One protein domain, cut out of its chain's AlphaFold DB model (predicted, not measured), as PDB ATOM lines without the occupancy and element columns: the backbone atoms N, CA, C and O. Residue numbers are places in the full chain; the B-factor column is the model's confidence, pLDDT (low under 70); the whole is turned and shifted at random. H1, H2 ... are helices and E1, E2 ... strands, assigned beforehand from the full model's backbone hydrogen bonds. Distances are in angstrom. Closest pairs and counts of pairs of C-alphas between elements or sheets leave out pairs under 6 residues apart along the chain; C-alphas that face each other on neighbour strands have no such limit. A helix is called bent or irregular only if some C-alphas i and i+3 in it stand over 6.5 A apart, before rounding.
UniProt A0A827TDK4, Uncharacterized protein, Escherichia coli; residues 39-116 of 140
ATOM      1  N   LEU A  39      31.957 102.656  94.328       89.94
ATOM      2  CA  LEU A  39      32.516 102.585  92.984       89.94
ATOM      3  C   LEU A  39      34.015 102.883  93.026       89.94
ATOM      4  O   LEU A  39      34.480 103.711  93.814       89.94
ATOM      5  N   ASN A  40      34.764 102.194  92.170       92.50
ATOM      6  CA  ASN A  40      36.197 102.391  92.002       92.50
ATOM      7  C   ASN A  40      36.509 102.527  90.512       92.50
ATOM      8  O   ASN A  40      36.657 101.520  89.824       92.50
ATOM      9  N   SER A  41      36.564 103.766  90.020       92.50
ATOM     10  CA  SER A  41      36.818 104.073  88.610       92.50
ATOM     11  C   SER A  41      35.850 103.382  87.637       92.50
ATOM     12  O   SER A  41      36.259 102.919  86.571       92.50
ATOM     13  N   LEU A  42      34.560 103.295  87.977       89.69
ATOM     14  CA  LEU A  42      33.575 102.702  87.066       89.69
ATOM     15  C   LEU A  42      33.316 103.671  85.895       89.69
ATOM     16  O   LEU A  42      32.864 104.788  86.167       89.69
ATOM     17  N   PRO A  43      33.559 103.284  84.626       91.50
ATOM     18  CA  PRO A  43      33.203 104.117  83.483       91.50
ATOM     19  C   PRO A  43      31.680 104.198  83.353       91.50
ATOM     20  O   PRO A  43      30.997 103.177  83.250       91.50
ATOM     21  N   CYS A  44      31.134 105.408  83.363       91.12
ATOM     22  CA  CYS A  44      29.698 105.633  83.243       91.12
ATOM     23  C   CYS A  44      29.379 107.043  82.726       91.12
ATOM     24  O   CYS A  44      30.260 107.821  82.351       91.12
ATOM     25  N   ARG A  45      28.083 107.362  82.670       93.06
ATOM     26  CA  ARG A  45      27.575 108.703  82.370       93.06
ATOM     27  C   ARG A  45      26.896 109.266  83.602       93.06
ATOM     28  O   ARG A  45      26.181 108.546  84.293       93.06
ATOM     29  N   ILE A  46      27.083 110.557  83.830       91.75
ATOM     30  CA  ILE A  46      26.358 111.305  84.852       91.75
ATOM     31  C   ILE A  46      25.314 112.198  84.201       91.75
ATOM     32  O   ILE A  46      25.525 112.715  83.103       91.75
ATOM     33  N   ILE A  47      24.188 112.374  84.889       91.88
ATOM     34  CA  ILE A  47      23.194 113.397  84.583       91.88
ATOM     35  C   ILE A  47      23.205 114.378  85.754       91.88
ATOM     36  O   ILE A  47      23.193 113.981  86.913       91.88
ATOM     37  N   ARG A  48      23.263 115.673  85.460       89.75
ATOM     38  CA  ARG A  48      23.219 116.744  86.454       89.75
ATOM     39  C   ARG A  48      22.098 117.697  86.132       89.75
ATOM     40  O   ARG A  48      21.905 118.041  84.975       89.75
ATOM     41  N   TYR A  49      21.428 118.151  87.177       89.06
ATOM     42  CA  TYR A  49      20.475 119.243  87.124       89.06
ATOM     43  C   TYR A  49      21.101 120.388  87.907       89.06
ATOM     44  O   TYR A  49      21.387 120.237  89.094       89.06
ATOM     45  N   ILE A  50      21.406 121.481  87.220       88.31
ATOM     46  CA  ILE A  50      22.048 122.658  87.803       88.31
ATOM     47  C   ILE A  50      21.104 123.837  87.580       88.31
ATOM     48  O   ILE A  50      20.520 123.958  86.501       88.31
ATOM     49  N   GLY A  51      20.950 124.676  88.607       83.38
ATOM     50  CA  GLY A  51      20.305 125.982  88.488       83.38
ATOM     51  C   GLY A  51      21.182 126.889  87.632       83.38
ATOM     52  O   GLY A  51      22.053 127.579  88.146       83.38
ATOM     53  N   ALA A  52      21.012 126.790  86.324       73.56
ATOM     54  CA  ALA A  52      21.691 127.579  85.322       73.56
ATOM     55  C   ALA A  52      20.661 127.884  84.242       73.56
ATOM     56  O   ALA A  52      20.196 126.981  83.538       73.56
ATOM     57  N   ASP A  53      20.302 129.157  84.131       73.81
ATOM     58  CA  ASP A  53      19.574 129.653  82.974       73.81
ATOM     59  C   ASP A  53      20.446 129.563  81.703       73.81
ATOM     60  O   ASP A  53      21.599 129.105  81.714       73.81
ATOM     61  N   SER A  54      19.888 129.991  80.574       71.81
ATOM     62  CA  SER A  54      20.559 129.933  79.277       71.81
ATOM     63  C   SER A  54      21.883 130.710  79.226       71.81
ATOM     64  O   SER A  54      22.778 130.316  78.471       71.81
ATOM     65  N   PHE A  55      22.057 131.762  80.034       76.38
ATOM     66  CA  PHE A  55      23.276 132.572  80.062       76.38
ATOM     67  C   PHE A  55      24.422 131.848  80.776       76.38
ATOM     68  O   PHE A  55      25.576 131.935  80.342       76.38
ATOM     69  N   PHE A  56      24.119 131.073  81.821       83.50
ATOM     70  CA  PHE A  56      25.133 130.383  82.628       83.50
ATOM     71  C   PHE A  56      25.526 128.992  82.112       83.50
ATOM     72  O   PHE A  56      26.505 128.420  82.595       83.50
ATOM     73  N   LEU A  57      24.854 128.461  81.085       86.94
ATOM     74  CA  LEU A  57      25.168 127.149  80.493       86.94
ATOM     75  C   LEU A  57      26.657 126.979  80.150       86.94
ATOM     76  O   LEU A  57      27.279 125.984  80.526       86.94
ATOM     77  N   LYS A  58      27.249 127.960  79.454       89.50
ATOM     78  CA  LYS A  58      28.671 127.912  79.065       89.50
ATOM     79  C   LYS A  58      29.597 127.952  80.278       89.50
ATOM     80  O   LYS A  58      30.618 127.270  80.283       89.50
ATOM     81  N   TYR A  59      29.237 128.727  81.297       91.12
ATOM     82  CA  TYR A  59      30.014 128.840  82.526       91.12
ATOM     83  C   TYR A  59      30.031 127.518  83.305       91.12
ATOM     84  O   TYR A  59      31.099 127.050  83.700       91.12
ATOM     85  N   GLU A  60      28.883 126.852  83.440       92.00
ATOM     86  CA  GLU A  60      28.812 125.542  84.097       92.00
ATOM     87  C   GLU A  60      29.557 124.453  83.309       92.00
ATOM     88  O   GLU A  60      30.275 123.648  83.902       92.00
ATOM     89  N   ILE A  61      29.495 124.473  81.970       92.94
ATOM     90  CA  ILE A  61      30.321 123.593  81.120       92.94
ATOM     91  C   ILE A  61      31.812 123.796  81.411       92.94
ATOM     92  O   ILE A  61      32.544 122.815  81.561       92.94
ATOM     93  N   LEU A  62      32.273 125.047  81.494       92.88
ATOM     94  CA  LEU A  62      33.673 125.353  81.798       92.88
ATOM     95  C   LEU A  62      34.062 124.872  83.198       92.88
ATOM     96  O   LEU A  62      35.123 124.273  83.351       92.88
ATOM     97  N   LYS A  63      33.198 125.050  84.204       93.38
ATOM     98  CA  LYS A  63      33.441 124.527  85.557       93.38
ATOM     99  C   LYS A  63      33.607 123.011  85.572       93.38
ATOM    100  O   LYS A  63      34.564 122.527  86.171       93.38
ATOM    101  N   ILE A  64      32.730 122.275  84.885       93.75
ATOM    102  CA  ILE A  64      32.830 120.811  84.772       93.75
ATOM    103  C   ILE A  64      34.149 120.423  84.092       93.75
ATOM    104  O   ILE A  64      34.903 119.597  84.610       93.75
ATOM    105  N   LYS A  65      34.480 121.055  82.959       93.06
ATOM    106  CA  LYS A  65      35.727 120.775  82.225       93.06
ATOM    107  C   LYS A  65      36.986 121.080  83.038       93.06
ATOM    108  O   LYS A  65      37.978 120.373  82.889       93.06
ATOM    109  N   ASN A  66      36.931 122.084  83.909       93.12
ATOM    110  CA  ASN A  66      38.063 122.535  84.719       93.12
ATOM    111  C   ASN A  66      38.153 121.864  86.098       93.12
ATOM    112  O   ASN A  66      38.988 122.266  86.901       93.12
ATOM    113  N   GLY A  67      37.311 120.875  86.415       92.25
ATOM    114  CA  GLY A  67      37.389 120.204  87.720       92.25
ATOM    115  C   GLY A  67      36.750 120.968  88.880       92.25
ATOM    116  O   GLY A  67      36.930 120.582  90.029       92.25
ATOM    117  N   MET A  68      35.992 122.029  88.601       92.25
ATOM    118  CA  MET A  68      35.411 122.928  89.609       92.25
ATOM    119  C   MET A  68      33.968 122.567  89.991       92.25
ATOM    120  O   MET A  68      33.327 123.282  90.762       92.25
ATOM    121  N   ASP A  69      33.418 121.501  89.415       91.81
ATOM    122  CA  ASP A  69      32.057 121.050  89.694       91.81
ATOM    123  C   ASP A  69      31.933 120.333  91.055       91.81
ATOM    124  O   ASP A  69      32.905 119.847  91.640       91.81
ATOM    125  N   TYR A  70      30.693 120.257  91.544       91.12
ATOM    126  CA  TYR A  70      30.294 119.710  92.839       91.12
ATOM    127  C   TYR A  70      30.831 118.301  93.147       91.12
ATOM    128  O   TYR A  70      31.122 118.004  94.304       91.12
ATOM    129  N   TYR A  71      30.986 117.433  92.140       93.62
ATOM    130  CA  TYR A  71      31.529 116.077  92.326       93.62
ATOM    131  C   TYR A  71      33.014 115.951  91.950       93.62
ATOM    132  O   TYR A  71      33.540 114.841  91.914       93.62
ATOM    133  N   GLN A  72      33.688 117.059  91.646       94.19
ATOM    134  CA  GLN A  72      35.070 117.076  91.155       94.19
ATOM    135  C   GLN A  72      36.015 117.819  92.095       94.19
ATOM    136  O   GLN A  72      37.144 117.380  92.286       94.19
ATOM    137  N   HIS A  73      35.564 118.928  92.678       94.31
ATOM    138  CA  HIS A  73      36.443 119.820  93.421       94.31
ATOM    139  C   HIS A  73      36.547 119.436  94.900       94.31
ATOM    140  O   HIS A  73      35.534 119.238  95.567       94.31
ATOM    141  N   GLU A  74      37.758 119.415  95.455       93.38
ATOM    142  CA  GLU A  74      38.023 118.962  96.831       93.38
ATOM    143  C   GLU A  74      37.359 119.792  97.935       93.38
ATOM    144  O   GLU A  74      37.071 119.286  99.022       93.38
ATOM    145  N   LEU A  75      37.075 121.062  97.640       92.75
ATOM    146  CA  LEU A  75      36.347 121.958  98.540       92.75
ATOM    147  C   LEU A  75      34.835 121.685  98.567       92.75
ATOM    148  O   LEU A  75      34.135 122.251  99.405       92.75
ATOM    149  N   MET A  76      34.314 120.848  97.666       91.56
ATOM    150  CA  MET A  76      32.887 120.542  97.614       91.56
ATOM    151  C   MET A  76      32.524 119.491  98.668       91.56
ATOM    152  O   MET A  76      33.263 118.518  98.846       91.56
ATOM    153  N   PRO A  77      31.368 119.628  99.346       89.88
ATOM    154  CA  PRO A  77      30.948 118.712 100.409       89.88
ATOM    155  C   PRO A  77      30.962 117.233 100.007       89.88
ATOM    156  O   PRO A  77      31.327 116.370 100.806       89.88
ATOM    157  N   GLU A  78      30.598 116.935  98.759       88.75
ATOM    158  CA  GLU A  78      30.494 115.560  98.277       88.75
ATOM    159  C   GLU A  78      31.838 114.914  97.966       88.75
ATOM    160  O   GLU A  78      31.898 113.691  97.969       88.75
ATOM    161  N   PHE A  79      32.921 115.669  97.769       89.62
ATOM    162  CA  PHE A  79      34.188 115.122  97.272       89.62
ATOM    163  C   PHE A  79      34.752 113.980  98.133       89.62
ATOM    164  O   PHE A  79      35.375 113.042  97.630       89.62
ATOM    165  N   LYS A  80      34.504 114.017  99.448       88.81
ATOM    166  CA  LYS A  80      34.922 112.958 100.387       88.81
ATOM    167  C   LYS A  80      34.031 111.717 100.346       88.81
ATOM    168  O   LYS A  80      34.450 110.653 100.794       88.81
ATOM    169  N   VAL A  81      32.805 111.858  99.858       90.38
ATOM    170  CA  VAL A  81      31.805 110.791  99.788       90.38
ATOM    171  C   VAL A  81      31.798 110.162  98.403       90.38
ATOM    172  O   VAL A  81      31.873 108.941  98.296       90.38
ATOM    173  N   ARG A  82      31.730 110.979  97.352       92.44
ATOM    174  CA  ARG A  82      31.603 110.556  95.961       92.44
ATOM    175  C   ARG A  82      32.281 111.549  95.027       92.44
ATOM    176  O   ARG A  82      32.215 112.758  95.230       92.44
ATOM    177  N   GLN A  83      32.904 111.022  93.984       95.44
ATOM    178  CA  GLN A  83      33.585 111.824  92.978       95.44
ATOM    179  C   GLN A  83      33.220 111.331  91.589       95.44
ATOM    180  O   GLN A  83      33.064 110.125  91.373       95.44
ATOM    181  N   PHE A  84      33.107 112.259  90.650       95.75
ATOM    182  CA  PHE A  84      32.918 111.951  89.243       95.75
ATOM    183  C   PHE A  84      33.948 112.712  88.428       95.75
ATOM    184  O   PHE A  84      33.898 113.934  88.376       95.75
ATOM    185  N   HIS A  85      34.852 112.000  87.766       95.06
ATOM    186  CA  HIS A  85      35.902 112.603  86.949       95.06
ATOM    187  C   HIS A  85      35.524 112.478  85.469       95.06
ATOM    188  O   HIS A  85      35.490 111.352  84.965       95.06
ATOM    189  N   PRO A  86      35.201 113.583  84.766       95.00
ATOM    190  CA  PRO A  86      34.871 113.546  83.348       95.00
ATOM    191  C   PRO A  86      36.009 112.940  82.531       95.00
ATOM    192  O   PRO A  86      37.186 113.187  82.799       95.00
ATOM    193  N   THR A  87      35.666 112.189  81.485       94.62
ATOM    194  CA  THR A  87      36.668 111.753  80.510       94.62
ATOM    195  C   THR A  87      37.288 112.985  79.856       94.62
ATOM    196  O   THR A  87      36.585 113.941  79.515       94.62
ATOM    197  N   LYS A  88      38.611 112.978  79.660       90.06
ATOM    198  CA  LYS A  88      39.311 114.075  78.981       90.06
ATOM    199  C   LYS A  88      38.650 114.350  77.626       90.06
ATOM    200  O   LYS A  88      38.428 113.425  76.853       90.06
ATOM    201  N   ASN A  89      38.355 115.620  77.353       88.38
ATOM    202  CA  ASN A  89      37.672 116.073  76.137       88.38
ATOM    203  C   ASN A  89      36.274 115.462  75.913       88.38
ATOM    204  O   ASN A  89      35.809 115.450  74.779       88.38
ATOM    205  N   THR A  90      35.593 114.971  76.956       90.75
ATOM    206  CA  THR A  90      34.201 114.524  76.810       90.75
ATOM    207  C   THR A  90      33.314 115.668  76.328       90.75
ATOM    208  O   THR A  90      33.394 116.799  76.826       90.75
ATOM    209  N   ASP A  91      32.407 115.344  75.414       93.75
ATOM    210  CA  ASP A  91      31.286 116.216  75.103       93.75
ATOM    211  C   ASP A  91      30.338 116.290  76.303       93.75
ATOM    212  O   ASP A  91      30.125 115.304  77.021       93.75
ATOM    213  N   ILE A  92      29.791 117.484  76.521       94.81
ATOM    214  CA  ILE A  92      28.791 117.756  77.551       94.81
ATOM    215  C   ILE A  92      27.504 118.149  76.834       94.81
ATOM    216  O   ILE A  92      27.408 119.240  76.277       94.81
ATOM    217  N   ASP A  93      26.518 117.253  76.858       93.62
ATOM    218  CA  ASP A  93      25.171 117.528  76.360       93.62
ATOM    219  C   ASP A  93      24.433 118.362  77.408       93.62
ATOM    220  O   ASP A  93      24.007 117.840  78.444       93.62
ATOM    221  N   ALA A  94      24.350 119.668  77.157       92.06
ATOM    222  CA  ALA A  94      23.702 120.636  78.023       92.06
ATOM    223  C   ALA A  94      22.389 121.102  77.391       92.06
ATOM    224  O   ALA A  94      22.374 121.608  76.269       92.06
ATOM    225  N   ARG A  95      21.280 120.939  78.111       88.88
ATOM    226  CA  ARG A  95      19.946 121.327  77.648       88.88
ATOM    227  C   ARG A  95      19.191 121.993  78.765       88.88
ATOM    228  O   ARG A  95      19.104 121.457  79.866       88.88
ATOM    229  N   LEU A  96      18.585 123.118  78.455       86.94
ATOM    230  CA  LEU A  96      17.680 123.759  79.378       86.94
ATOM    231  C   LEU A  96      16.366 122.962  79.426       86.94
ATOM    232  O   LEU A  96      15.807 122.622  78.384       86.94
ATOM    233  N   ILE A  97      15.920 122.590  80.628       82.62
ATOM    234  CA  ILE A  97      14.690 121.797  80.808       82.62
ATOM    235  C   ILE A  97      13.495 122.715  81.017       82.62
ATOM    236  O   ILE A  97      12.412 122.439  80.511       82.62
ATOM    237  N   ASN A  98      13.683 123.778  81.795       72.00
ATOM    238  CA  ASN A  98      12.618 124.702  82.139       72.00
ATOM    239  C   ASN A  98      13.197 126.117  82.254       72.00
ATOM    240  O   ASN A  98      14.045 126.363  83.115       72.00
ATOM    241  N   ASN A  99      12.754 127.012  81.365       64.69
ATOM    242  CA  ASN A  99      13.223 128.401  81.307       64.69
ATOM    243  C   ASN A  99      12.774 129.172  82.546       64.69
ATOM    244  O   ASN A  99      13.556 129.940  83.095       64.69
ATOM    245  N   ASP A 100      11.565 128.898  83.031       69.12
ATOM    246  CA  ASP A 100      10.961 129.621  84.149       69.12
ATOM    247  C   ASP A 100      11.599 129.235  85.488       69.12
ATOM    248  O   ASP A 100      11.659 130.042  86.412       69.12
ATOM    249  N   LEU A 101      12.116 128.006  85.594       70.88
ATOM    250  CA  LEU A 101      12.831 127.531  86.785       70.88
ATOM    251  C   LEU A 101      14.348 127.754  86.712       70.88
ATOM    252  O   LEU A 101      15.037 127.513  87.703       70.88
ATOM    253  N   GLY A 102      14.884 128.142  85.549       79.00
ATOM    254  CA  GLY A 102      16.327 128.277  85.339       79.00
ATOM    255  C   GLY A 102      17.099 126.974  85.573       79.00
ATOM    256  O   GLY A 102      18.211 127.007  86.093       79.00
ATOM    257  N   ILE A 103      16.513 125.814  85.250       85.50
ATOM    258  CA  ILE A 103      17.156 124.506  85.458       85.50
ATOM    259  C   ILE A 103      17.634 123.936  84.127       85.50
ATOM    260  O   ILE A 103      16.852 123.716  83.193       85.50
ATOM    261  N   SER A 104      18.917 123.590  84.097       90.06
ATOM    262  CA  SER A 104      19.573 122.955  82.963       90.06
ATOM    263  C   SER A 104      20.083 121.561  83.309       90.06
ATOM    264  O   SER A 104      20.611 121.306  84.394       90.06
ATOM    265  N   ARG A 105      19.920 120.644  82.357       92.06
ATOM    266  CA  ARG A 105      20.438 119.280  82.383       92.06
ATOM    267  C   ARG A 105      21.779 119.215  81.691       92.06
ATOM    268  O   ARG A 105      21.879 119.614  80.539       92.06
ATOM    269  N   PHE A 106      22.753 118.597  82.338       93.12
ATOM    270  CA  PHE A 106      24.064 118.309  81.768       93.12
ATOM    271  C   PHE A 106      24.291 116.804  81.802       93.12
ATOM    272  O   PHE A 106      24.122 116.178  82.845       93.12
ATOM    273  N   THR A 107      24.650 116.211  80.667       94.81
ATOM    274  CA  THR A 107      24.980 114.785  80.568       94.81
ATOM    275  C   THR A 107      26.354 114.609  79.945       94.81
ATOM    276  O   THR A 107      26.597 115.117  78.853       94.81
ATOM    277  N   TYR A 108      27.239 113.871  80.611       95.12
ATOM    278  CA  TYR A 108      28.606 113.644  80.134       95.12
ATOM    279  C   TYR A 108      29.192 112.334  80.669       95.12
ATOM    280  O   TYR A 108      28.669 111.746  81.620       95.12
ATOM    281  N   SER A 109      30.243 111.851  80.007       95.50
ATOM    282  CA  SER A 109      30.903 110.580  80.322       95.50
ATOM    283  C   SER A 109      32.103 110.793  81.240       95.50
ATOM    284  O   SER A 109      32.740 111.847  81.222       95.50
ATOM    285  N   GLY A 110      32.426 109.784  82.039       95.62
ATOM    286  CA  GLY A 110      33.542 109.839  82.971       95.62
ATOM    287  C   GLY A 110      33.633 108.604  83.846       95.62
ATOM    288  O   GLY A 110      33.131 107.534  83.497       95.62
ATOM    289  N   TYR A 111      34.278 108.774  84.992       95.50
ATOM    290  CA  TYR A 111      34.574 107.708  85.936       95.50
ATOM    291  C   TYR A 111      34.058 108.068  87.324       95.50
ATOM    292  O   TYR A 111      34.395 109.121  87.870       95.50
ATOM    293  N   ALA A 112      33.263 107.176  87.907       95.25
ATOM    294  CA  ALA A 112      32.699 107.354  89.237       95.25
ATOM    295  C   ALA A 112      33.543 106.659  90.318       95.25
ATOM    296  O   ALA A 112      33.950 105.501  90.176       95.25
ATOM    297  N   TYR A 113      33.752 107.364  91.428       94.12
ATOM    298  CA  TYR A 113      34.490 106.911  92.608       94.12
ATOM    299  C   TYR A 113      33.696 107.197  93.885       94.12
ATOM    300  O   TYR A 113      32.886 108.125  93.928       94.12
ATOM    301  N   GLY A 114      33.953 106.431  94.943       93.00
ATOM    302  CA  GLY A 114      33.325 106.634  96.250       93.00
ATOM    303  C   GLY A 114      31.926 106.023  96.347       93.00
ATOM    304  O   GLY A 114      31.575 105.123  95.587       93.00
ATOM    305  N   TYR A 115      31.142 106.464  97.324       91.31
ATOM    306  CA  TYR A 115      29.838 105.905  97.667       91.31
ATOM    307  C   TYR A 115      28.708 106.644  96.957       91.31
ATOM    308  O   TYR A 115      28.333 107.758  97.321       91.31
ATOM    309  N   TRP A 116      28.111 105.983  95.972       90.19
ATOM    310  CA  TRP A 116      26.981 106.514  95.220       90.19
ATOM    311  C   TRP A 116      25.676 105.899  95.699       90.19
ATOM    312  O   TRP A 116      25.580 104.687  95.893       90.19
TER     313      TRP A 116
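Overview. This is residues 39 to 116 of the 140 residues of an uncharacterized protein of Escherichia coli (UniProt A0A827TDK4). Picture one strongly twisted sheet of four strands, a long wall with helix H1 over one face, running along the long strand E4. E4 is the spine of the sheet: the long strand E1 runs beside it on one side, while E2 and E3 share its other side, beside different stretches of E4, and the short helix H2 only grazes the sheet. The printed part has 78 residues with two named helices and four named strands; along the chain E1 comes first, then the helices H1 and H2, then E2, followed by E3 and last E4; the class is mixed, helices and strands, and in the branched sheet E4 is the antiparallel neighbour of E1, of E2 and of E3. The whole is compact, with a radius of gyration of the C-alphas of 12.4 A, yet elongated in outline, spanning 37 by 24 by 20 A.

Along the chain. Start with E4, residues 103 to 116, 22.7 A long; it ends at C-alpha 116 at (26.981, 106.514, 95.220) and bends by 121 degrees at residue 113. Find C-alpha 39 at (32.516, 102.585, 92.984), where E1 begins; it covers residues 39 to 51 over 26.8 A and bends by 99 degrees at residue 42. E2 is residues 82 to 86, 13.4 A, and E3 is residues 92 to 98, 18.2 A. Look for H1 from C-alpha 57 at (25.168, 127.149, 80.493) to residue 65, 12.5 A. H2, residues 77 to 80, is only just irregular: C-alphas 77 and 80 are 7.0 A apart.

Arrangement. Look first along E4, whose pairing is staggered. E1 lies on one side, beside residues 103 to 114, antiparallel at 153 degrees; N 48 and O 106 are 2.8 A apart, within hydrogen-bond range. On the other side, E3 is beside residues 103 to 108, antiparallel at 127 degrees, with N 105 and O 95 at 2.7 A; E3 and E4 form a hairpin. On that side too, E2 is beside residues 109 to 115, antiparallel at 118 degrees, with N 111 and O 85 at 2.8 A. H1 is on the sheet at a height over the sheet of 8.3 A, over E4, and runs along the strands, at 12 degrees to E4 on the local plane. The closest C-alphas of H1 and E3 are those of Ile 61 and Ile 92, 7.0 A apart. H2 only grazes the sheet with residues 78 to 80. H1 and H2 are apart. In H1 every O i to N i+4 pair is within hydrogen-bond range; H2 is too short for such a pair.

Size, cuts and confidence. The two C-alphas farthest apart are those of Asn 40 and Asp 100, at 37.9 A. The printed part has no cut. The link from H1 to H2, 11 residues, is long; the other links are tight. Look for low confidence at residues 99 to 100, which are under 70; the mean pLDDT of the printed part is 89.4.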